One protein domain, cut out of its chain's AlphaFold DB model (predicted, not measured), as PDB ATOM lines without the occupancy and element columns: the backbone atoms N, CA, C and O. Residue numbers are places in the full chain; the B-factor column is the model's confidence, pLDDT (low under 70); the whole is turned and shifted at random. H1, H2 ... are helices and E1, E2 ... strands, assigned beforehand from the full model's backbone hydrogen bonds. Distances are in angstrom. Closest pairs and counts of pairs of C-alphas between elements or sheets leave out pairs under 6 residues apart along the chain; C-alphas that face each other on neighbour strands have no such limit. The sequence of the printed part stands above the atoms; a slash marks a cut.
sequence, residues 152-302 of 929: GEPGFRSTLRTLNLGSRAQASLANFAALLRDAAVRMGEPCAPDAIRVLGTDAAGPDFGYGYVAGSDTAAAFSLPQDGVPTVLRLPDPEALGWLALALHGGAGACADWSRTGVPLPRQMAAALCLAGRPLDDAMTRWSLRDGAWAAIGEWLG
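AT A GLANCE: This is residues 152 to 302 of the 929 residues of the protein "DNA helicase" of Azospirillum ramasamyi (UniProt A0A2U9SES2). Two lobes of unequal size stand end to end: the larger is a strongly twisted sheet of four strands, E1 to E4, with H2 and H3 over one face and H1 packed on those two helices, away from the sheet. The smaller lobe holds H4, H5 and the little hairpin of E5 and E6, and H3 lies near the middle of the whole. The printed part has 151 residues with five named helices and six named strands, in the order H1 H2 E1 E2 E3 E4 H3 H4 E5 E6 H5; the large sheet runs E1 - E2 - E3 - E4, the small one E5 - E6, both antiparallel. The class is mixed, helices and strands, and the whole is compact, with a radius of gyration of the C-alphas of 15.4 A and spans of 46 by 34 by 26 A.

IN THESE COORDINATES: Start at C-alpha 196, at (179.353, 236.300, 265.358), where E1, residues 196 to 200, begins. The sheet goes on with E2, residues 208 to 213, which is 15.1 A long, then E3, residues 219 to 223, 13.9 A, and E4, residues 231 to 234. Look back along the chain for H1, residues 156 to 162, 10.0 A, and for the longest helix, H2, residues 173 to 187, which runs 20.8 A from C-alpha 173 at (188.615, 216.282, 275.485). After the sheet come H3, residues 238 to 248, 15.5 A, and H4, residues 267 to 276, 14.3 A. E5, residues 277 to 279, and E6, residues 287 to 289, follow, and H5, residues 293 to 301, 12.4 A, ends with C-alpha 301 at (188.175, 213.178, 280.451).

HOW THE PARTS SIT: Begin with the large sheet, a meander, each strand the antiparallel neighbour of the one before. Find N 197 and O 212, 2.9 A apart, in the hairpin E1 and E2; N 211 and O 220, 3.0 A, in E2 and E3; and N 233 and O 221, 2.8 A, in E3 and E4. H2 and H3 are on the same face of this sheet, which gives two layers, helices on one face of a sheet. H2, at a height of 9.1 A over the sheet, runs across the strands, at 68 degrees to E3 on the local plane; its closest C-alphas to E4 are those of Ala 184 and Leu 233, 4.9 A. H3, at a height of 9.3 A, runs along the strands, at 17 degrees to E2 on the local plane. H2 touches H3 with residues 173 to 177 alone, closest at the C-alphas of Leu 173 and Ala 247, 5.5 A. H1 is not on the sheet; it touches H3 at a steep tilt of 54 degrees, opposite ways, with the C-alphas of Phe 156 and Trp 243 closest at 5.9 A. It also touches H2, closest at the C-alphas of Phe 156 and Phe 176, 6.8 A. Farther out, H4 and H5 are close but not clearly touching, their closest C-alphas those of Ala 276 and Ala 293, 5.8 A. In the hairpin E5 and E6, N 278 and O 288 are 2.8 A apart. Every O i to N i+4 pair is within hydrogen-bond range in H1, H3, H4 and H5; in H2 it is 9 of 11.

THE WHOLE: The two C-alphas farthest apart, those of Asp 227 and Asp 291, are 46.2 A from each other. The printed part has no cut. The one long link, residues 249 to 266, joins H3 to H4. Mean pLDDT of the printed part is 75.0; look for values under 70 at 35 residues, among them 166 to 170, 200 to 207 and 250 to 256.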
ATOM      1  N   GLY A 152     178.874 209.875 284.989       90.00
ATOM      2  CA  GLY A 152     178.686 209.328 283.651       90.00
ATOM      3  C   GLY A 152     179.795 209.738 282.677       90.00
ATOM      4  O   GLY A 152     180.817 210.321 283.048       90.00
ATOM      5  N   GLU A 153     179.586 209.443 281.391       87.12
ATOM      6  CA  GLU A 153     180.499 209.886 280.333       87.12
ATOM      7  C   GLU A 153     180.522 211.424 280.224       87.12
ATOM      8  O   GLU A 153     179.458 212.051 280.307       87.12
ATOM      9  N   PRO A 154     181.689 212.047 279.968       88.31
ATOM     10  CA  PRO A 154     181.771 213.485 279.726       88.31
ATOM     11  C   PRO A 154     180.879 213.950 278.563       88.31
ATOM     12  O   PRO A 154     180.866 213.347 277.483       88.31
ATOM     13  N   GLY A 155     180.188 215.075 278.753       86.06
ATOM     14  CA  GLY A 155     179.190 215.599 277.819       86.06
ATOM     15  C   GLY A 155     179.707 215.895 276.408       86.06
ATOM     16  O   GLY A 155     178.968 215.723 275.445       86.06
ATOM     17  N   PHE A 156     180.993 216.215 276.224       84.06
ATOM     18  CA  PHE A 156     181.548 216.428 274.878       84.06
ATOM     19  C   PHE A 156     181.400 215.197 273.959       84.06
ATOM     20  O   PHE A 156     181.279 215.328 272.738       84.06
ATOM     21  N   ARG A 157     181.348 213.982 274.527       85.12
ATOM     22  CA  ARG A 157     181.122 212.744 273.764       85.12
ATOM     23  C   ARG A 157     179.693 212.624 273.244       85.12
ATOM     24  O   ARG A 157     179.481 212.032 272.185       85.12
ATOM     25  N   SER A 158     178.695 213.133 273.971       82.38
ATOM     26  CA  SER A 158     177.314 213.159 273.471       82.38
ATOM     27  C   SER A 158     177.178 214.190 272.352       82.38
ATOM     28  O   SER A 158     176.599 213.873 271.317       82.38
ATOM     29  N   THR A 159     177.818 215.356 272.486       81.31
ATOM     30  CA  THR A 159     177.869 216.383 271.437       81.31
ATOM     31  C   THR A 159     178.430 215.834 270.122       81.31
ATOM     32  O   THR A 159     177.808 216.013 269.076       81.31
ATOM     33  N   LEU A 160     179.558 215.111 270.158       80.00
ATOM     34  CA  LEU A 160     180.136 214.479 268.961       80.00
ATOM     35  C   LEU A 160     179.175 213.481 268.299       80.00
ATOM     36  O   LEU A 160     179.087 213.443 267.073       80.00
ATOM     37  N   ARG A 161     178.433 212.698 269.099       80.56
ATOM     38  CA  ARG A 161     177.420 211.758 268.595       80.56
ATOM     39  C   ARG A 161     176.254 212.484 267.931       80.56
ATOM     40  O   ARG A 161     175.891 212.126 266.816       80.56
ATOM     41  N   THR A 162     175.707 213.514 268.577       79.75
ATOM     42  CA  THR A 162     174.595 214.319 268.046       79.75
ATOM     43  C   THR A 162     174.961 214.999 266.728       79.75
ATOM     44  O   THR A 162     174.144 215.048 265.815       79.75
ATOM     45  N   LEU A 163     176.201 215.481 266.604       77.62
ATOM     46  CA  LEU A 163     176.715 216.117 265.386       77.62
ATOM     47  C   LEU A 163     177.247 215.112 264.346       77.62
ATOM     48  O   LEU A 163     177.741 215.521 263.299       77.62
ATOM     49  N   ASN A 164     177.157 213.805 264.621       77.38
ATOM     50  CA  ASN A 164     177.653 212.720 263.771       77.38
ATOM     51  C   ASN A 164     179.154 212.838 263.400       77.38
ATOM     52  O   ASN A 164     179.577 212.442 262.316       77.38
ATOM     53  N   LEU A 165     179.982 213.363 264.311       75.06
ATOM     54  CA  LEU A 165     181.405 213.684 264.093       75.06
ATOM     55  C   LEU A 165     182.375 212.523 264.369       75.06
ATOM     56  O   LEU A 165     183.532 212.727 264.734       75.06
ATOM     57  N   GLY A 166     181.916 211.291 264.150       64.56
ATOM     58  CA  GLY A 166     182.688 210.066 264.349       64.56
ATOM     59  C   GLY A 166     182.334 209.336 265.647       64.56
ATOM     60  O   GLY A 166     182.359 209.887 266.743       64.56
ATOM     61  N   SER A 167     182.026 208.044 265.521       56.53
ATOM     62  CA  SER A 167     181.587 207.162 266.606       56.53
ATOM     63  C   SER A 167     182.740 206.333 267.181       56.53
ATOM     64  O   SER A 167     182.708 205.101 267.143       56.53
ATOM     65  N   ARG A 168     183.805 206.968 267.678       51.53
ATOM     66  CA  ARG A 168     184.882 206.219 268.345       51.53
ATOM     67  C   ARG A 168     184.781 206.401 269.850       51.53
ATOM     68  O   ARG A 168     184.940 207.506 270.353       51.53
ATOM     69  N   ALA A 169     184.628 205.287 270.560       52.59
ATOM     70  CA  ALA A 169     184.737 205.181 272.018       52.59
ATOM     71  C   ALA A 169     186.066 205.731 272.604       52.59
ATOM     72  O   ALA A 169     186.249 205.737 273.814       52.59
ATOM     73  N   GLN A 170     186.989 206.199 271.754       61.44
ATOM     74  CA  GLN A 170     188.316 206.724 272.080       61.44
ATOM     75  C   GLN A 170     188.415 208.265 272.027       61.44
ATOM     76  O   GLN A 170     189.511 208.807 272.138       61.44
ATOM     77  N   ALA A 171     187.316 209.003 271.817       75.50
ATOM     78  CA  ALA A 171     187.373 210.467 271.814       75.50
ATOM     79  C   ALA A 171     187.676 211.028 273.223       75.50
ATOM     80  O   ALA A 171     186.979 210.714 274.197       75.50
ATOM     81  N   SER A 172     188.702 211.878 273.301       80.31
ATOM     82  CA  SER A 172     189.125 212.629 274.488       80.31
ATOM     83  C   SER A 172     188.737 214.102 274.377       80.31
ATOM     84  O   SER A 172     188.387 214.581 273.294       80.31
ATOM     85  N   LEU A 173     188.845 214.838 275.484       80.81
ATOM     86  CA  LEU A 173     188.615 216.282 275.485       80.81
ATOM     87  C   LEU A 173     189.571 217.023 274.525       80.81
ATOM     88  O   LEU A 173     189.139 217.926 273.817       80.81
ATOM     89  N   ALA A 174     190.840 216.612 274.432       74.00
ATOM     90  CA  ALA A 174     191.796 217.199 273.485       74.00
ATOM     91  C   ALA A 174     191.372 216.971 272.018       74.00
ATOM     92  O   ALA A 174     191.420 217.884 271.192       74.00
ATOM     93  N   ASN A 175     190.869 215.773 271.704       78.88
ATOM     94  CA  ASN A 175     190.369 215.443 270.368       78.88
ATOM     95  C   ASN A 175     189.075 216.196 270.023       78.88
ATOM     96  O   ASN A 175     188.824 216.476 268.852       78.88
ATOM     97  N   PHE A 176     188.256 216.541 271.020       81.62
ATOM     98  CA  PHE A 176     186.973 217.215 270.819       81.62
ATOM     99  C   PHE A 176     187.108 218.543 270.060       81.62
ATOM    100  O   PHE A 176     186.424 218.740 269.055       81.62
ATOM    101  N   ALA A 177     188.019 219.425 270.487       76.56
ATOM    102  CA  ALA A 177     188.235 220.715 269.829       76.56
ATOM    103  C   ALA A 177     188.766 220.559 268.394       76.56
ATOM    104  O   ALA A 177     188.320 221.267 267.490       76.56
ATOM    105  N   ALA A 178     189.689 219.620 268.169       77.25
ATOM    106  CA  ALA A 178     190.251 219.355 266.847       77.25
ATOM    107  C   ALA A 178     189.191 218.824 265.867       77.25
ATOM    108  O   ALA A 178     189.084 219.315 264.743       77.25
ATOM    109  N   LEU A 179     188.361 217.875 266.313       80.31
ATOM    110  CA  LEU A 179     187.272 217.309 265.513       80.31
ATOM    111  C   LEU A 179     186.201 218.353 265.181       80.31
ATOM    112  O   LEU A 179     185.728 218.396 264.048       80.31
ATOM    113  N   LEU A 180     185.840 219.216 266.139       79.94
ATOM    114  CA  LEU A 180     184.898 220.311 265.896       79.94
ATOM    115  C   LEU A 180     185.452 221.370 264.941       79.94
ATOM    116  O   LEU A 180     184.691 221.901 264.137       79.94
ATOM    117  N   ARG A 181     186.757 221.659 264.989       76.25
ATOM    118  CA  ARG A 181     187.415 222.575 264.045       76.25
ATOM    119  C   ARG A 181     187.338 222.067 262.618       76.25
ATOM    120  O   ARG A 181     186.839 222.758 261.738       76.25
ATOM    121  N   ASP A 182     187.784 220.839 262.418       73.94
ATOM    122  CA  ASP A 182     187.755 220.159 261.128       73.94
ATOM    123  C   ASP A 182     186.310 220.019 260.594       73.94
ATOM    124  O   ASP A 182     186.030 220.220 259.414       73.94
ATOM    125  N   ALA A 183     185.344 219.778 261.483       76.50
ATOM    126  CA  ALA A 183     183.921 219.779 261.159       76.50
ATOM    127  C   ALA A 183     183.369 221.152 260.759       76.50
ATOM    128  O   ALA A 183     182.627 221.236 259.783       76.50
ATOM    129  N   ALA A 184     183.713 222.211 261.497       75.69
ATOM    130  CA  ALA A 184     183.289 223.570 261.182       75.69
ATOM    131  C   ALA A 184     183.810 224.000 259.810       75.69
ATOM    132  O   ALA A 184     183.058 224.597 259.051       75.69
ATOM    133  N   VAL A 185     185.034 223.603 259.450       71.12
ATOM    134  CA  VAL A 185     185.596 223.820 258.108       71.12
ATOM    135  C   VAL A 185     184.847 223.018 257.033       71.12
ATOM    136  O   VAL A 185     184.601 223.544 255.952       71.12
ATOM    137  N   ARG A 186     184.465 221.758 257.301       72.44
ATOM    138  CA  ARG A 186     183.849 220.867 256.294       72.44
ATOM    139  C   ARG A 186     182.341 221.016 256.090       72.44
ATOM    140  O   ARG A 186     181.874 220.763 254.985       72.44
ATOM    141  N   MET A 187     181.575 221.279 257.149       72.69
ATOM    142  CA  MET A 187     180.115 221.065 257.166       72.69
ATOM    143  C   MET A 187     179.285 222.315 257.472       72.69
ATOM    144  O   MET A 187     178.064 222.256 257.351       72.69
ATOM    145  N   GLY A 188     179.900 223.402 257.943       74.44
ATOM    146  CA  GLY A 188     179.155 224.580 258.383       74.44
ATOM    147  C   GLY A 188     178.687 225.480 257.235       74.44
ATOM    148  O   GLY A 188     179.171 225.394 256.107       74.44
ATOM    149  N   GLU A 189     177.744 226.367 257.543       77.06
ATOM    150  CA  GLU A 189     177.280 227.397 256.610       77.06
ATOM    151  C   GLU A 189     178.187 228.637 256.716       77.06
ATOM    152  O   GLU A 189     178.587 229.004 257.830       77.06
ATOM    153  N   PRO A 190     178.521 229.302 255.595       76.56
ATOM    154  CA  PRO A 190     179.240 230.567 255.635       76.56
ATOM    155  C   PRO A 190     178.366 231.646 256.281       76.56
ATOM    156  O   PRO A 190     177.191 231.797 255.936       76.56
ATOM    157  N   CYS A 191     178.937 232.436 257.188       74.31
ATOM    158  CA  CYS A 191     178.282 233.625 257.726       74.31
ATOM    159  C   CYS A 191     179.215 234.840 257.679       74.31
ATOM    160  O   CYS A 191     180.427 234.710 257.535       74.31
ATOM    161  N   ALA A 192     178.658 236.047 257.800       74.81
ATOM    162  CA  ALA A 192     179.473 237.256 257.896       74.81
ATOM    163  C   ALA A 192     180.256 237.271 259.229       74.81
ATOM    164  O   ALA A 192     179.661 236.929 260.256       74.81
ATOM    165  N   PRO A 193     181.537 237.697 259.249       68.62
ATOM    166  CA  PRO A 193     182.325 237.819 260.481       68.62
ATOM    167  C   PRO A 193     181.614 238.630 261.572       68.62
ATOM    168  O   PRO A 193     181.566 238.221 262.729       68.62
ATOM    169  N   ASP A 194     180.967 239.724 261.175       74.75
ATOM    170  CA  ASP A 194     180.304 240.675 262.072       74.75
ATOM    171  C   ASP A 194     179.032 240.105 262.731       74.75
ATOM    172  O   ASP A 194     178.508 240.672 263.690       74.75
ATOM    173  N   ALA A 195     178.513 238.979 262.224       75.06
ATOM    174  CA  ALA A 195     177.324 238.315 262.756       75.06
ATOM    175  C   ALA A 195     177.630 237.389 263.950       75.06
ATOM    176  O   ALA A 195     176.700 236.896 264.600       75.06
ATOM    177  N   ILE A 196     178.912 237.148 264.250       73.94
ATOM    178  CA  ILE A 196     179.353 236.300 265.358       73.94
ATOM    179  C   ILE A 196     179.826 237.173 266.518       73.94
ATOM    180  O   ILE A 196     180.796 237.923 266.413       73.94
ATOM    181  N   ARG A 197     179.204 237.006 267.687       78.69
ATOM    182  CA  ARG A 197     179.747 237.537 268.938       78.69
ATOM    183  C   ARG A 197     180.785 236.561 269.486       78.69
ATOM    184  O   ARG A 197     180.424 235.551 270.093       78.69
ATOM    185  N   VAL A 198     182.058 236.873 269.271       74.44
ATOM    186  CA  VAL A 198     183.203 236.071 269.729       74.44
ATOM    187  C   VAL A 198     183.362 236.165 271.249       74.44
ATOM    188  O   VAL A 198     183.288 237.257 271.813       74.44
ATOM    189  N   LEU A 199     183.579 235.022 271.912       71.31
ATOM    190  CA  LEU A 199     183.786 234.945 273.368       71.31
ATOM    191  C   LEU A 199     185.219 234.555 273.770       71.31
ATOM    192  O   LEU A 199     185.587 234.775 274.920       71.31
ATOM    193  N   GLY A 200     186.031 234.016 272.852       65.00
ATOM    194  CA  GLY A 200     187.454 233.739 273.085       65.00
ATOM    195  C   GLY A 200     188.174 233.136 271.870       65.00
ATOM    196  O   GLY A 200     187.617 232.273 271.190       65.00
ATOM    197  N   THR A 201     189.406 233.593 271.603       56.47
ATOM    198  CA  THR A 201     190.262 233.171 270.465       56.47
ATOM    199  C   THR A 201     191.706 232.851 270.852       56.47
ATOM    200  O   THR A 201     192.456 232.366 270.022       56.47
ATOM    201  N   ASP A 202     192.127 233.104 272.091       53.56
ATOM    202  CA  ASP A 202     193.559 233.251 272.399       53.56
ATOM    203  C   ASP A 202     194.352 231.929 272.488       53.56
ATOM    204  O   ASP A 202     195.580 231.951 272.476       53.56
ATOM    205  N   ALA A 203     193.673 230.779 272.592       48.59
ATOM    206  CA  ALA A 203     194.304 229.482 272.878       48.59
ATOM    207  C   ALA A 203     194.361 228.515 271.678       48.59
ATOM    208  O   ALA A 203     195.219 227.636 271.613       48.59
ATOM    209  N   ALA A 204     193.486 228.691 270.688       51.00
ATOM    210  CA  ALA A 204     193.639 228.089 269.371       51.00
ATOM    211  C   ALA A 204     194.254 229.141 268.453       51.00
ATOM    212  O   ALA A 204     193.941 230.311 268.602       51.00
ATOM    213  N   GLY A 205     195.124 228.764 267.514       56.12
ATOM    214  CA  GLY A 205     195.638 229.720 266.523       56.12
ATOM    215  C   GLY A 205     194.527 230.572 265.872       56.12
ATOM    216  O   GLY A 205     193.358 230.188 265.937       56.12
ATOM    217  N   PRO A 206     194.882 231.690 265.212       57.75
ATOM    218  CA  PRO A 206     193.965 232.771 264.804       57.75
ATOM    219  C   PRO A 206     192.762 232.357 263.927       57.75
ATOM    220  O   PRO A 206     191.853 233.155 263.714       57.75
ATOM    221  N   ASP A 207     192.722 231.106 263.467       68.00
ATOM    222  CA  ASP A 207     191.792 230.570 262.477       68.00
ATOM    223  C   ASP A 207     190.609 229.772 263.083       68.00
ATOM    224  O   ASP A 207     189.792 229.218 262.339       68.00
ATOM    225  N   PHE A 208     190.488 229.651 264.418       73.88
ATOM    226  CA  PHE A 208     189.390 228.909 265.071       73.88
ATOM    227  C   PHE A 208     188.921 229.527 266.398       73.88
ATOM    228  O   PHE A 208     189.734 229.801 267.277       73.88
ATOM    229  N   GLY A 209     187.603 229.670 266.580       76.19
ATOM    230  CA  GLY A 209     187.004 230.271 267.775       76.19
ATOM    231  C   GLY A 209     185.591 229.774 268.095       76.19
ATOM    232  O   GLY A 209     185.036 228.894 267.431       76.19
ATOM    233  N   TYR A 210     185.001 230.337 269.152       81.12
ATOM    234  CA  TYR A 210     183.645 230.016 269.607       81.12
ATOM    235  C   TYR A 210     182.861 231.271 270.028       81.12
ATOM    236  O   TYR A 210     183.435 232.282 270.445       81.12
ATOM    237  N   GLY A 211     181.531 231.224 269.900       78.56
ATOM    238  CA  GLY A 211     180.673 232.376 270.172       78.56
ATOM    239  C   GLY A 211     179.178 232.114 269.993       78.56
ATOM    240  O   GLY A 211     178.736 230.971 269.864       78.56
ATOM    241  N   TYR A 212     178.396 233.193 269.980       76.38
ATOM    242  CA  TYR A 212     176.959 233.164 269.676       76.38
ATOM    243  C   TYR A 212     176.681 233.845 268.335       76.38
ATOM    244  O   TYR A 212     177.288 234.870 268.020       76.38
ATOM    245  N   VAL A 213     175.728 233.308 267.572       74.25
ATOM    246  CA  VAL A 213     175.226 233.961 266.352       74.25
ATOM    247  C   VAL A 213     174.175 234.996 266.747       74.25
ATOM    248  O   VAL A 213     173.215 234.669 267.452       74.25
ATOM    249  N   ALA A 214     174.354 236.242 266.301       69.31
ATOM    250  CA  ALA A 214     173.456 237.350 266.621       69.31
ATOM    251  C   ALA A 214     171.990 237.020 266.267       69.31
ATOM    252  O   ALA A 214     171.691 236.562 265.167       69.31
ATOM    253  N   GLY A 215     171.070 237.249 267.212       66.31
ATOM    254  CA  GLY A 215     169.639 236.968 267.036       66.31
ATOM    255  C   GLY A 215     169.216 235.505 267.231       66.31
ATOM    256  O   GLY A 215     168.061 235.184 266.964       66.31
ATOM    257  N   SER A 216     170.104 234.623 267.708       66.25
ATOM    258  CA  SER A 216     169.765 233.238 268.064       66.25
ATOM    259  C   SER A 216     170.278 232.865 269.458       66.25
ATOM    260  O   SER A 216     171.390 233.240 269.821       66.25
ATOM    261  N   ASP A 217     169.521 232.052 270.201       63.31
ATOM    262  CA  ASP A 217     169.953 231.477 271.492       63.31
ATOM    263  C   ASP A 217     170.893 230.263 271.312       63.31
ATOM    264  O   ASP A 217     171.172 229.512 272.250       63.31
ATOM    265  N   THR A 218     171.375 230.035 270.087       65.50
ATOM    266  CA  THR A 218     172.205 228.882 269.731       65.50
ATOM    267  C   THR A 218     173.691 229.212 269.779       65.50
ATOM    268  O   THR A 218     174.147 230.208 269.214       65.50
ATOM    269  N   ALA A 219     174.453 228.338 270.435       72.25
ATOM    270  CA  ALA A 219     175.906 228.390 270.476       72.25
ATOM    271  C   ALA A 219     176.527 227.942 269.140       72.25
ATOM    272  O   ALA A 219     175.979 227.084 268.441       72.25
ATOM    273  N   ALA A 220     177.687 228.502 268.798       73.88
ATOM    274  CA  ALA A 220     178.383 228.247 267.545       73.88
ATOM    275  C   ALA A 220     179.893 228.067 267.757       73.88
ATOM    276  O   ALA A 220     180.537 228.840 268.470       73.88
ATOM    277  N   ALA A 221     180.459 227.064 267.087       78.62
ATOM    278  CA  ALA A 221     181.888 226.993 266.802       78.62
ATOM    279  C   ALA A 221     182.124 227.567 265.402       78.62
ATOM    280  O   ALA A 221     181.307 227.340 264.507       78.62
ATOM    281  N   PHE A 222     183.217 228.293 265.196       75.56
ATOM    282  CA  PHE A 222     183.529 228.854 263.888       75.56
ATOM    283  C   PHE A 222     185.008 228.713 263.552       75.56
ATOM    284  O   PHE A 222     185.872 228.745 264.427       75.56
ATOM    285  N   SER A 223     185.297 228.566 262.265       73.19
ATOM    286  CA  SER A 223     186.656 228.623 261.733       73.19
ATOM    287  C   SER A 223     186.730 229.706 260.668       73.19
ATOM    288  O   SER A 223     185.752 229.921 259.957       73.19
ATOM    289  N   LEU A 224     187.873 230.383 260.575       68.62
ATOM    290  CA  LEU A 224     188.219 231.314 259.505       68.62
ATOM    291  C   LEU A 224     189.187 230.585 258.556       68.62
ATOM    292  O   LEU A 224     190.377 230.502 258.859       68.62
ATOM    293  N   PRO A 225     188.718 230.008 257.435       63.19
ATOM    294  CA  PRO A 225     189.602 229.487 256.398       63.19
ATOM    295  C   PRO A 225     190.447 230.622 255.800       63.19
ATOM    296  O   PRO A 225     190.101 231.798 255.933       63.19
ATOM    297  N   GLN A 226     191.507 230.280 255.058       60.47
ATOM    298  CA  GLN A 226     192.364 231.262 254.367       60.47
ATOM    299  C   GLN A 226     191.592 232.219 253.432       60.47
ATOM    300  O   GLN A 226     192.081 233.306 253.135       60.47
ATOM    301  N   ASP A 227     190.370 231.855 253.031       62.31
ATOM    302  CA  ASP A 227     189.482 232.638 252.165       62.31
ATOM    303  C   ASP A 227     188.725 233.771 252.899       62.31
ATOM    304  O   ASP A 227     187.986 234.532 252.275       62.31
ATOM    305  N   GLY A 228     188.881 233.900 254.225       65.50
ATOM    306  CA  GLY A 228     188.365 235.020 255.028       65.50
ATOM    307  C   GLY A 228     186.868 234.978 255.371       65.50
ATOM    308  O   GLY A 228     186.383 235.868 256.071       65.50
ATOM    309  N   VAL A 229     186.129 233.959 254.921       70.00
ATOM    310  CA  VAL A 229     184.700 233.770 255.233       70.00
ATOM    311  C   VAL A 229     184.545 232.795 256.408       70.00
ATOM    312  O   VAL A 229     184.889 231.626 256.249       70.00
ATOM    313  N   PRO A 230     184.026 233.220 257.574       74.12
ATOM    314  CA  PRO A 230     183.841 232.325 258.702       74.12
ATOM    315  C   PRO A 230     182.772 231.277 258.409       74.12
ATOM    316  O   PRO A 230     181.639 231.597 258.039       74.12
ATOM    317  N   THR A 231     183.131 230.019 258.635       78.50
ATOM    318  CA  THR A 231     182.211 228.888 258.539       78.50
ATOM    319  C   THR A 231     181.731 228.523 259.935       78.50
ATOM    320  O   THR A 231     182.549 228.313 260.836       78.50
ATOM    321  N   VAL A 232     180.411 228.452 260.130       80.06
ATOM    322  CA  VAL A 232     179.799 228.227 261.445       80.06
ATOM    323  C   VAL A 232     179.193 226.836 261.552       80.06
ATOM    324  O   VAL A 232     178.341 226.442 260.758       80.06
ATOM    325  N   LEU A 233     179.574 226.122 262.609       83.69
ATOM    326  CA  LEU A 233     178.928 224.896 263.056       83.69
ATOM    327  C   LEU A 233     178.058 225.193 264.279       83.69
ATOM    328  O   LEU A 233     178.559 225.608 265.330       83.69
ATOM    329  N   ARG A 234     176.749 224.958 264.156       81.25
ATOM    330  CA  ARG A 234     175.811 225.099 265.277       81.25
ATOM    331  C   ARG A 234     176.022 223.967 266.277       81.25
ATOM    332  O   ARG A 234     175.985 222.793 265.912       81.25
ATOM    333  N   LEU A 235     176.222 224.327 267.539       82.69
ATOM    334  CA  LEU A 235     176.290 223.374 268.639       82.69
ATOM    335  C   LEU A 235     174.868 223.057 269.135       82.69
ATOM    336  O   LEU A 235     173.994 223.926 269.077       82.69
ATOM    337  N   PRO A 236     174.618 221.826 269.615       74.81
ATOM    338  CA  PRO A 236     173.274 221.382 269.985       74.81
ATOM    339  C   PRO A 236     172.708 222.121 271.203       74.81
ATOM    340  O   PRO A 236     171.494 222.260 271.321       74.81
ATOM    341  N   ASP A 237     173.574 222.606 272.095       77.19
ATOM    342  CA  ASP A 237     173.193 223.289 273.326       77.19
ATOM    343  C   ASP A 237     174.346 224.169 273.871       77.19
ATOM    344  O   ASP A 237     175.489 224.074 273.406       77.19
ATOM    345  N   PRO A 238     174.075 225.045 274.858       75.06
ATOM    346  CA  PRO A 238     175.108 225.854 275.509       75.06
ATOM    347  C   PRO A 238     176.137 225.059 276.331       75.06
ATOM    348  O   PRO A 238     177.213 225.581 276.613       75.06
ATOM    349  N   GLU A 239     175.846 223.820 276.737       82.06
ATOM    350  CA  GLU A 239     176.775 222.988 277.515       82.06
ATOM    351  C   GLU A 239     177.916 222.468 276.626       82.06
ATOM    352  O   GLU A 239     179.078 222.478 277.038       82.06
ATOM    353  N   ALA A 240     177.619 222.142 275.366       81.81
ATOM    354  CA  ALA A 240     178.606 221.847 274.329       81.81
ATOM    355  C   ALA A 240     179.609 222.998 274.115       81.81
ATOM    356  O   ALA A 240     180.792 222.747 273.876       81.81
ATOM    357  N   LEU A 241     179.163 224.254 274.245       82.44
ATOM    358  CA  LEU A 241     180.031 225.434 274.160       82.44
ATOM    359  C   LEU A 241     181.018 225.498 275.333       82.44
ATOM    360  O   LEU A 241     182.195 225.783 275.130       82.44
ATOM    361  N   GLY A 242     180.556 225.189 276.549       84.25
ATOM    362  CA  GLY A 242     181.412 225.123 277.735       84.25
ATOM    363  C   GLY A 242     182.465 224.016 277.631       84.25
ATOM    364  O   GLY A 242     183.625 224.231 277.977       84.25
ATOM    365  N   TRP A 243     182.101 222.849 277.091       86.06
ATOM    366  CA  TRP A 243     183.058 221.772 276.817       86.06
ATOM    367  C   TRP A 243     184.090 222.153 275.751       86.06
ATOM    368  O   TRP A 243     185.253 221.766 275.859       86.06
ATOM    369  N   LEU A 244     183.687 222.922 274.733       81.44
ATOM    370  CA  LEU A 244     184.594 223.399 273.688       81.44
ATOM    371  C   LEU A 244     185.570 224.432 274.254       81.44
ATOM    372  O   LEU A 244     186.767 224.337 273.998       81.44
ATOM    373  N   ALA A 245     185.079 225.364 275.074       80.50
ATOM    374  CA  ALA A 245     185.928 226.305 275.795       80.50
ATOM    375  C   ALA A 245     186.935 225.565 276.689       80.50
ATOM    376  O   ALA A 245     188.124 225.866 276.644       80.50
ATOM    377  N   LEU A 246     186.494 224.539 277.428       80.69
ATOM    378  CA  LEU A 246     187.388 223.715 278.246       80.69
ATOM    379  C   LEU A 246     188.490 223.055 277.401       80.69
ATOM    380  O   LEU A 246     189.652 223.067 277.795       80.69
ATOM    381  N   ALA A 247     188.128 222.480 276.252       78.06
ATOM    382  CA  ALA A 247     189.067 221.808 275.359       78.06
ATOM    383  C   ALA A 247     190.074 222.774 274.717       78.06
ATOM    384  O   ALA A 247     191.238 222.422 274.554       78.06
ATOM    385  N   LEU A 248     189.643 223.990 274.369       72.75
ATOM    386  CA  LEU A 248     190.502 225.007 273.757       72.75
ATOM    387  C   LEU A 248     191.481 225.625 274.750       72.75
ATOM    388  O   LEU A 248     192.619 225.894 274.389       72.75
ATOM    389  N   HIS A 249     191.059 225.804 275.999       70.06
ATOM    390  CA  HIS A 249     191.912 226.339 277.064       70.06
ATOM    391  C   HIS A 249     192.750 225.240 277.760       70.06
ATOM    392  O   HIS A 249     193.555 225.532 278.641       70.06
ATOM    393  N   GLY A 250     192.571 223.973 277.368       58.28
ATOM    394  CA  GLY A 250     192.861 222.749 278.123       58.28
ATOM    395  C   GLY A 250     194.310 222.459 278.538       58.28
ATOM    396  O   GLY A 250     194.961 221.591 277.969       58.28
ATOM    397  N   GLY A 251     194.738 223.058 279.649       57.28
ATOM    398  CA  GLY A 251     195.741 222.504 280.570       57.28
ATOM    399  C   GLY A 251     195.246 222.556 282.024       57.28
ATOM    400  O   GLY A 251     194.163 223.081 282.289       57.28
ATOM    401  N   ALA A 252     196.046 222.083 282.995       49.88
ATOM    402  CA  ALA A 252     195.711 222.129 284.433       49.88
ATOM    403  C   ALA A 252     195.313 223.541 284.936       49.88
ATOM    404  O   ALA A 252     194.584 223.675 285.918       49.88
ATOM    405  N   GLY A 253     195.746 224.600 284.237       52.31
ATOM    406  CA  GLY A 253     195.369 225.990 284.508       52.31
ATOM    407  C   GLY A 253     193.935 226.374 284.111       52.31
ATOM    408  O   GLY A 253     193.338 227.210 284.782       52.31
ATOM    409  N   ALA A 254     193.336 225.752 283.090       57.91
ATOM    410  CA  ALA A 254     192.010 226.150 282.594       57.91
ATOM    411  C   ALA A 254     190.844 225.690 283.472       57.91
ATOM    412  O   ALA A 254     189.788 226.313 283.476       57.91
ATOM    413  N   CYS A 255     191.042 224.633 284.260       63.75
ATOM    414  CA  CYS A 255     190.062 224.214 285.262       63.75
ATOM    415  C   CYS A 255     190.121 225.079 286.531       63.75
ATOM    416  O   CYS A 255     189.162 225.105 287.297       63.75
ATOM    417  N   ALA A 256     191.243 225.768 286.765       62.53
ATOM    418  CA  ALA A 256     191.480 226.552 287.972       62.53
ATOM    419  C   ALA A 256     190.942 227.991 287.884       62.53
ATOM    420  O   ALA A 256     190.645 228.580 288.922       62.53
ATOM    421  N   ASP A 257     190.783 228.554 286.680       73.31
ATOM    422  CA  ASP A 257     190.210 229.892 286.470       73.31
ATOM    423  C   ASP A 257     189.293 229.955 285.238       73.31
ATOM    424  O   ASP A 257     189.716 230.223 284.116       73.31
ATOM    425  N   TRP A 258     188.001 229.735 285.475       78.31
ATOM    426  CA  TRP A 258     186.924 229.772 284.489       78.31
ATOM    427  C   TRP A 258     186.409 231.188 284.187       78.31
ATOM    428  O   TRP A 258     185.664 231.382 283.222       78.31
ATOM    429  N   SER A 259     186.797 232.191 284.987       72.81
ATOM    430  CA  SER A 259     186.242 233.554 284.915       72.81
ATOM    431  C   SER A 259     186.479 234.240 283.564       72.81
ATOM    432  O   SER A 259     185.705 235.103 283.151       72.81
ATOM    433  N   ARG A 260     187.521 233.818 282.843       66.00
ATOM    434  CA  ARG A 260     187.976 234.417 281.581       66.00
ATOM    435  C   ARG A 260     187.273 233.872 280.339       66.00
ATOM    436  O   ARG A 260     187.435 234.430 279.263       66.00
ATOM    437  N   THR A 261     186.516 232.783 280.465       70.75
ATOM    438  CA  THR A 261     185.980 232.051 279.302       70.75
ATOM    439  C   THR A 261     184.736 232.696 278.686       70.75
ATOM    440  O   THR A 261     184.401 232.395 277.539       70.75
ATOM    441  N   GLY A 262     184.031 233.541 279.449       71.88
ATOM    442  CA  GLY A 262     182.783 234.185 279.029       71.88
ATOM    443  C   GLY A 262     181.600 233.229 278.819       71.88
ATOM    444  O   GLY A 262     180.549 233.675 278.359       71.88
ATOM    445  N   VAL A 263     181.746 231.936 279.148       77.88
ATOM    446  CA  VAL A 263     180.727 230.888 278.955       77.88
ATOM    447  C   VAL A 263     180.451 230.113 280.254       77.88
ATOM    448  O   VAL A 263     181.343 229.996 281.096       77.88
ATOM    449  N   PRO A 264     179.241 229.555 280.455       78.69
ATOM    450  CA  PRO A 264     178.938 228.750 281.640       78.69
ATOM    451  C   PRO A 264     179.803 227.482 281.738       78.69
ATOM    452  O   PRO A 264     180.022 226.794 280.742       78.69
ATOM    453  N   LEU A 265     180.261 227.150 282.951       84.25
ATOM    454  CA  LEU A 265     180.989 225.908 283.232       84.25
ATOM    455  C   LEU A 265     180.064 224.693 283.007       84.25
ATOM    456  O   LEU A 265     178.951 224.691 283.549       84.25
ATOM    457  N   PRO A 266     180.487 223.654 282.257       88.44
ATOM    458  CA  PRO A 266     179.675 222.452 282.064       88.44
ATOM    459  C   PRO A 266     179.283 221.801 283.388       88.44
ATOM    460  O   PRO A 266     180.092 221.744 284.317       88.44
ATOM    461  N   ARG A 267     178.061 221.264 283.489       88.56
ATOM    462  CA  ARG A 267     177.511 220.814 284.780       88.56
ATOM    463  C   ARG A 267     178.306 219.662 285.378       88.56
ATOM    464  O   ARG A 267     178.605 219.687 286.567       88.56
ATOM    465  N   GLN A 268     178.676 218.675 284.561       90.12
ATOM    466  CA  GLN A 268     179.480 217.542 285.034       90.12
ATOM    467  C   GLN A 268     180.891 217.985 285.442       90.12
ATOM    468  O   GLN A 268     181.439 217.453 286.401       90.12
ATOM    469  N   MET A 269     181.470 218.983 284.765       88.94
ATOM    470  CA  MET A 269     182.767 219.530 285.167       88.94
ATOM    471  C   MET A 269     182.654 220.301 286.488       88.94
ATOM    472  O   MET A 269     183.456 220.089 287.389       88.94
ATOM    473  N   ALA A 270     181.617 221.127 286.658       89.19
ATOM    474  CA  ALA A 270     181.331 221.782 287.932       89.19
ATOM    475  C   ALA A 270     181.189 220.762 289.073       89.19
ATOM    476  O   ALA A 270     181.758 220.959 290.144       89.19
ATOM    477  N   ALA A 271     180.493 219.649 288.829       90.94
ATOM    478  CA  ALA A 271     180.374 218.548 289.779       90.94
ATOM    479  C   ALA A 271     181.738 217.917 290.110       90.94
ATOM    480  O   ALA A 271     182.076 217.795 291.285       90.94
ATOM    481  N   ALA A 272     182.556 217.594 289.102       90.25
ATOM    482  CA  ALA A 272     183.902 217.051 289.299       90.25
ATOM    483  C   ALA A 272     184.795 217.991 290.129       90.25
ATOM    484  O   ALA A 272     185.456 217.547 291.068       90.25
ATOM    485  N   LEU A 273     184.766 219.297 289.845       88.44
ATOM    486  CA  LEU A 273     185.513 220.303 290.605       88.44
ATOM    487  C   LEU A 273     184.995 220.444 292.043       88.44
ATOM    488  O   LEU A 273     185.804 220.526 292.964       88.44
ATOM    489  N   CYS A 274     183.676 220.390 292.264       89.50
ATOM    490  CA  CYS A 274     183.100 220.384 293.614       89.50
ATOM    491  C   CYS A 274     183.513 219.140 294.417       89.50
ATOM    492  O   CYS A 274     183.705 219.232 295.628       89.50
ATOM    493  N   LEU A 275     183.630 217.983 293.757       89.06
ATOM    494  CA  LEU A 275     184.038 216.725 294.382       89.06
ATOM    495  C   LEU A 275     185.534 216.700 294.707       89.06
ATOM    496  O   LEU A 275     185.919 216.216 295.770       89.06
ATOM    497  N   ALA A 276     186.377 217.207 293.809       83.50
ATOM    498  CA  ALA A 276     187.825 217.003 293.858       83.50
ATOM    499  C   ALA A 276     188.637 218.253 294.262       83.50
ATOM    500  O   ALA A 276     189.839 218.157 294.526       83.50
ATOM    501  N   GLY A 277     188.006 219.425 294.317       78.25
ATOM    502  CA  GLY A 277     188.658 220.709 294.559       78.25
ATOM    503  C   GLY A 277     187.936 221.603 295.566       78.25
ATOM    504  O   GLY A 277     186.912 221.249 296.149       78.25
ATOM    505  N   ARG A 278     188.512 222.789 295.775       79.88
ATOM    506  CA  ARG A 278     187.962 223.871 296.603       79.88
ATOM    507  C   ARG A 278     187.729 225.123 295.746       79.88
ATOM    508  O   ARG A 278     188.604 225.455 294.940       79.88
ATOM    509  N   PRO A 279     186.589 225.812 295.884       78.94
ATOM    510  CA  PRO A 279     186.352 227.081 295.202       78.94
ATOM    511  C   PRO A 279     187.273 228.170 295.771       78.94
ATOM    512  O   PRO A 279     187.572 228.186 296.961       78.94
ATOM    513  N   LEU A 280     187.694 229.112 294.935       70.69
ATOM    514  CA  LEU A 280     188.481 230.283 295.346       70.69
ATOM    515  C   LEU A 280     187.652 231.579 295.336       70.69
ATOM    516  O   LEU A 280     188.120 232.621 295.790       70.69
ATOM    517  N   ASP A 281     186.417 231.524 294.833       76.25
ATOM    518  CA  ASP A 281     185.442 232.611 294.866       76.25
ATOM    519  C   ASP A 281     184.007 232.081 294.990       76.25
ATOM    520  O   ASP A 281     183.719 230.925 294.691       76.25
ATOM    521  N   ASP A 282     183.092 232.946 295.437       81.38
ATOM    522  CA  ASP A 282     181.668 232.603 295.574       81.38
ATOM    523  C   ASP A 282     180.927 232.621 294.224       81.38
ATOM    524  O   ASP A 282     179.799 232.143 294.131       81.38
ATOM    525  N   ALA A 283     181.568 233.111 293.157       81.25
ATOM    526  CA  ALA A 283     181.062 232.979 291.792       81.25
ATOM    527  C   ALA A 283     181.270 231.562 291.222       81.25
ATOM    528  O   ALA A 283     180.732 231.253 290.160       81.25
ATOM    529  N   MET A 284     182.016 230.696 291.925       81.00
ATOM    530  CA  MET A 284     182.354 229.328 291.511       81.00
ATOM    531  C   MET A 284     183.118 229.284 290.184       81.00
ATOM    532  O   MET A 284     183.069 228.298 289.444       81.00
ATOM    533  N   THR A 285     183.835 230.367 289.894       79.38
ATOM    534  CA  THR A 285     184.601 230.535 288.662       79.38
ATOM    535  C   THR A 285     186.054 230.132 288.826       79.38
ATOM    536  O   THR A 285     186.678 229.766 287.842       79.38
ATOM    537  N   ARG A 286     186.603 230.138 290.042       78.19
ATOM    538  CA  ARG A 286     187.984 229.712 290.293       78.19
ATOM    539  C   ARG A 286     188.046 228.554 291.263       78.19
ATOM    540  O   ARG A 286     187.293 228.505 292.234       78.19
ATOM    541  N   TRP A 287     188.975 227.644 291.003       78.12
ATOM    542  CA  TRP A 287     189.090 226.369 291.687       78.12
ATOM    543  C   TRP A 287     190.534 226.008 291.986       78.12
ATOM    544  O   TRP A 287     191.466 226.263 291.230       78.12
ATOM    545  N   SER A 288     190.700 225.336 293.108       71.38
ATOM    546  CA  SER A 288     191.951 224.773 293.562       71.38
ATOM    547  C   SER A 288     191.792 223.265 293.690       71.38
ATOM    548  O   SER A 288     191.064 222.792 294.558       71.38
ATOM    549  N   LEU A 289     192.505 222.512 292.862       74.06
ATOM    550  CA  LEU A 289     192.510 221.050 292.911       74.06
ATOM    551  C   LEU A 289     193.498 220.522 293.957       74.06
ATOM    552  O   LEU A 289     194.524 221.155 294.214       74.06
ATOM    553  N   ARG A 290     193.175 219.370 294.554       66.19
ATOM    554  CA  ARG A 290     194.068 218.638 295.467       66.19
ATOM    555  C   ARG A 290     195.138 217.854 294.705       66.19
ATOM    556  O   ARG A 290     194.996 217.597 293.509       66.19
ATOM    557  N   ASP A 291     196.189 217.442 295.409       61.22
ATOM    558  CA  ASP A 291     197.230 216.586 294.840       61.22
ATOM    559  C   ASP A 291     196.618 215.276 294.317       61.22
ATOM    560  O   ASP A 291     195.766 214.663 294.956       61.22
ATOM    561  N   GLY A 292     196.991 214.884 293.098       67.94
ATOM    562  CA  GLY A 292     196.438 213.703 292.428       67.94
ATOM    563  C   GLY A 292     195.000 213.846 291.903       67.94
ATOM    564  O   GLY A 292     194.589 213.018 291.094       67.94
ATOM    565  N   ALA A 293     194.255 214.901 292.262       77.62
ATOM    566  CA  ALA A 293     192.885 215.115 291.772       77.62
ATOM    567  C   ALA A 293     192.818 215.318 290.256       77.62
ATOM    568  O   ALA A 293     191.887 214.871 289.587       77.62
ATOM    569  N   TRP A 294     193.848 215.959 289.701       77.50
ATOM    570  CA  TRP A 294     193.972 216.124 288.260       77.50
ATOM    571  C   TRP A 294     194.108 214.790 287.528       77.50
ATOM    572  O   TRP A 294     193.572 214.657 286.437       77.50
ATOM    573  N   ALA A 295     194.767 213.792 288.125       77.81
ATOM    574  CA  ALA A 295     194.902 212.481 287.499       77.81
ATOM    575  C   ALA A 295     193.533 211.801 287.349       77.81
ATOM    576  O   ALA A 295     193.213 211.325 286.266       77.81
ATOM    577  N   ALA A 296     192.693 211.848 288.390       82.88
ATOM    578  CA  ALA A 296     191.342 211.286 288.343       82.88
ATOM    579  C   ALA A 296     190.428 212.028 287.348       82.88
ATOM    580  O   ALA A 296     189.695 211.402 286.583       82.88
ATOM    581  N   ILE A 297     190.483 213.368 287.320       86.25
ATOM    582  CA  ILE A 297     189.725 214.176 286.347       86.25
ATOM    583  C   ILE A 297     190.237 213.928 284.922       86.25
ATOM    584  O   ILE A 297     189.438 213.776 284.000       86.25
ATOM    585  N   GLY A 298     191.555 213.870 284.735       81.94
ATOM    586  CA  GLY A 298     192.199 213.604 283.451       81.94
ATOM    587  C   GLY A 298     191.812 212.239 282.893       81.94
ATOM    588  O   GLY A 298     191.418 212.153 281.733       81.94
ATOM    589  N   GLU A 299     191.817 211.203 283.733       85.06
ATOM    590  CA  GLU A 299     191.348 209.861 283.381       85.06
ATOM    591  C   GLU A 299     189.875 209.875 282.945       85.06
ATOM    592  O   GLU A 299     189.544 209.366 281.873       85.06
ATOM    593  N   TRP A 300     188.995 210.536 283.708       88.31
ATOM    594  CA  TRP A 300     187.580 210.685 283.348       88.31
ATOM    595  C   TRP A 300     187.377 211.415 282.007       88.31
ATOM    596  O   TRP A 300     186.526 211.023 281.205       88.31
ATOM    597  N   LEU A 301     188.185 212.440 281.722       85.00
ATOM    598  CA  LEU A 301     188.175 213.178 280.451       85.00
ATOM    599  C   LEU A 301     188.859 212.425 279.291       85.00
ATOM    600  O   LEU A 301     188.752 212.854 278.134       85.00
ATOM    601  N   GLY A 302     189.545 211.315 279.577       80.44
ATOM    602  CA  GLY A 302     190.334 210.546 278.616       80.44
ATOM    603  C   GLY A 302     191.599 211.265 278.132       80.44
ATOM    604  O   GLY A 302     191.937 211.148 276.956       80.44
TER     605      GLY A 302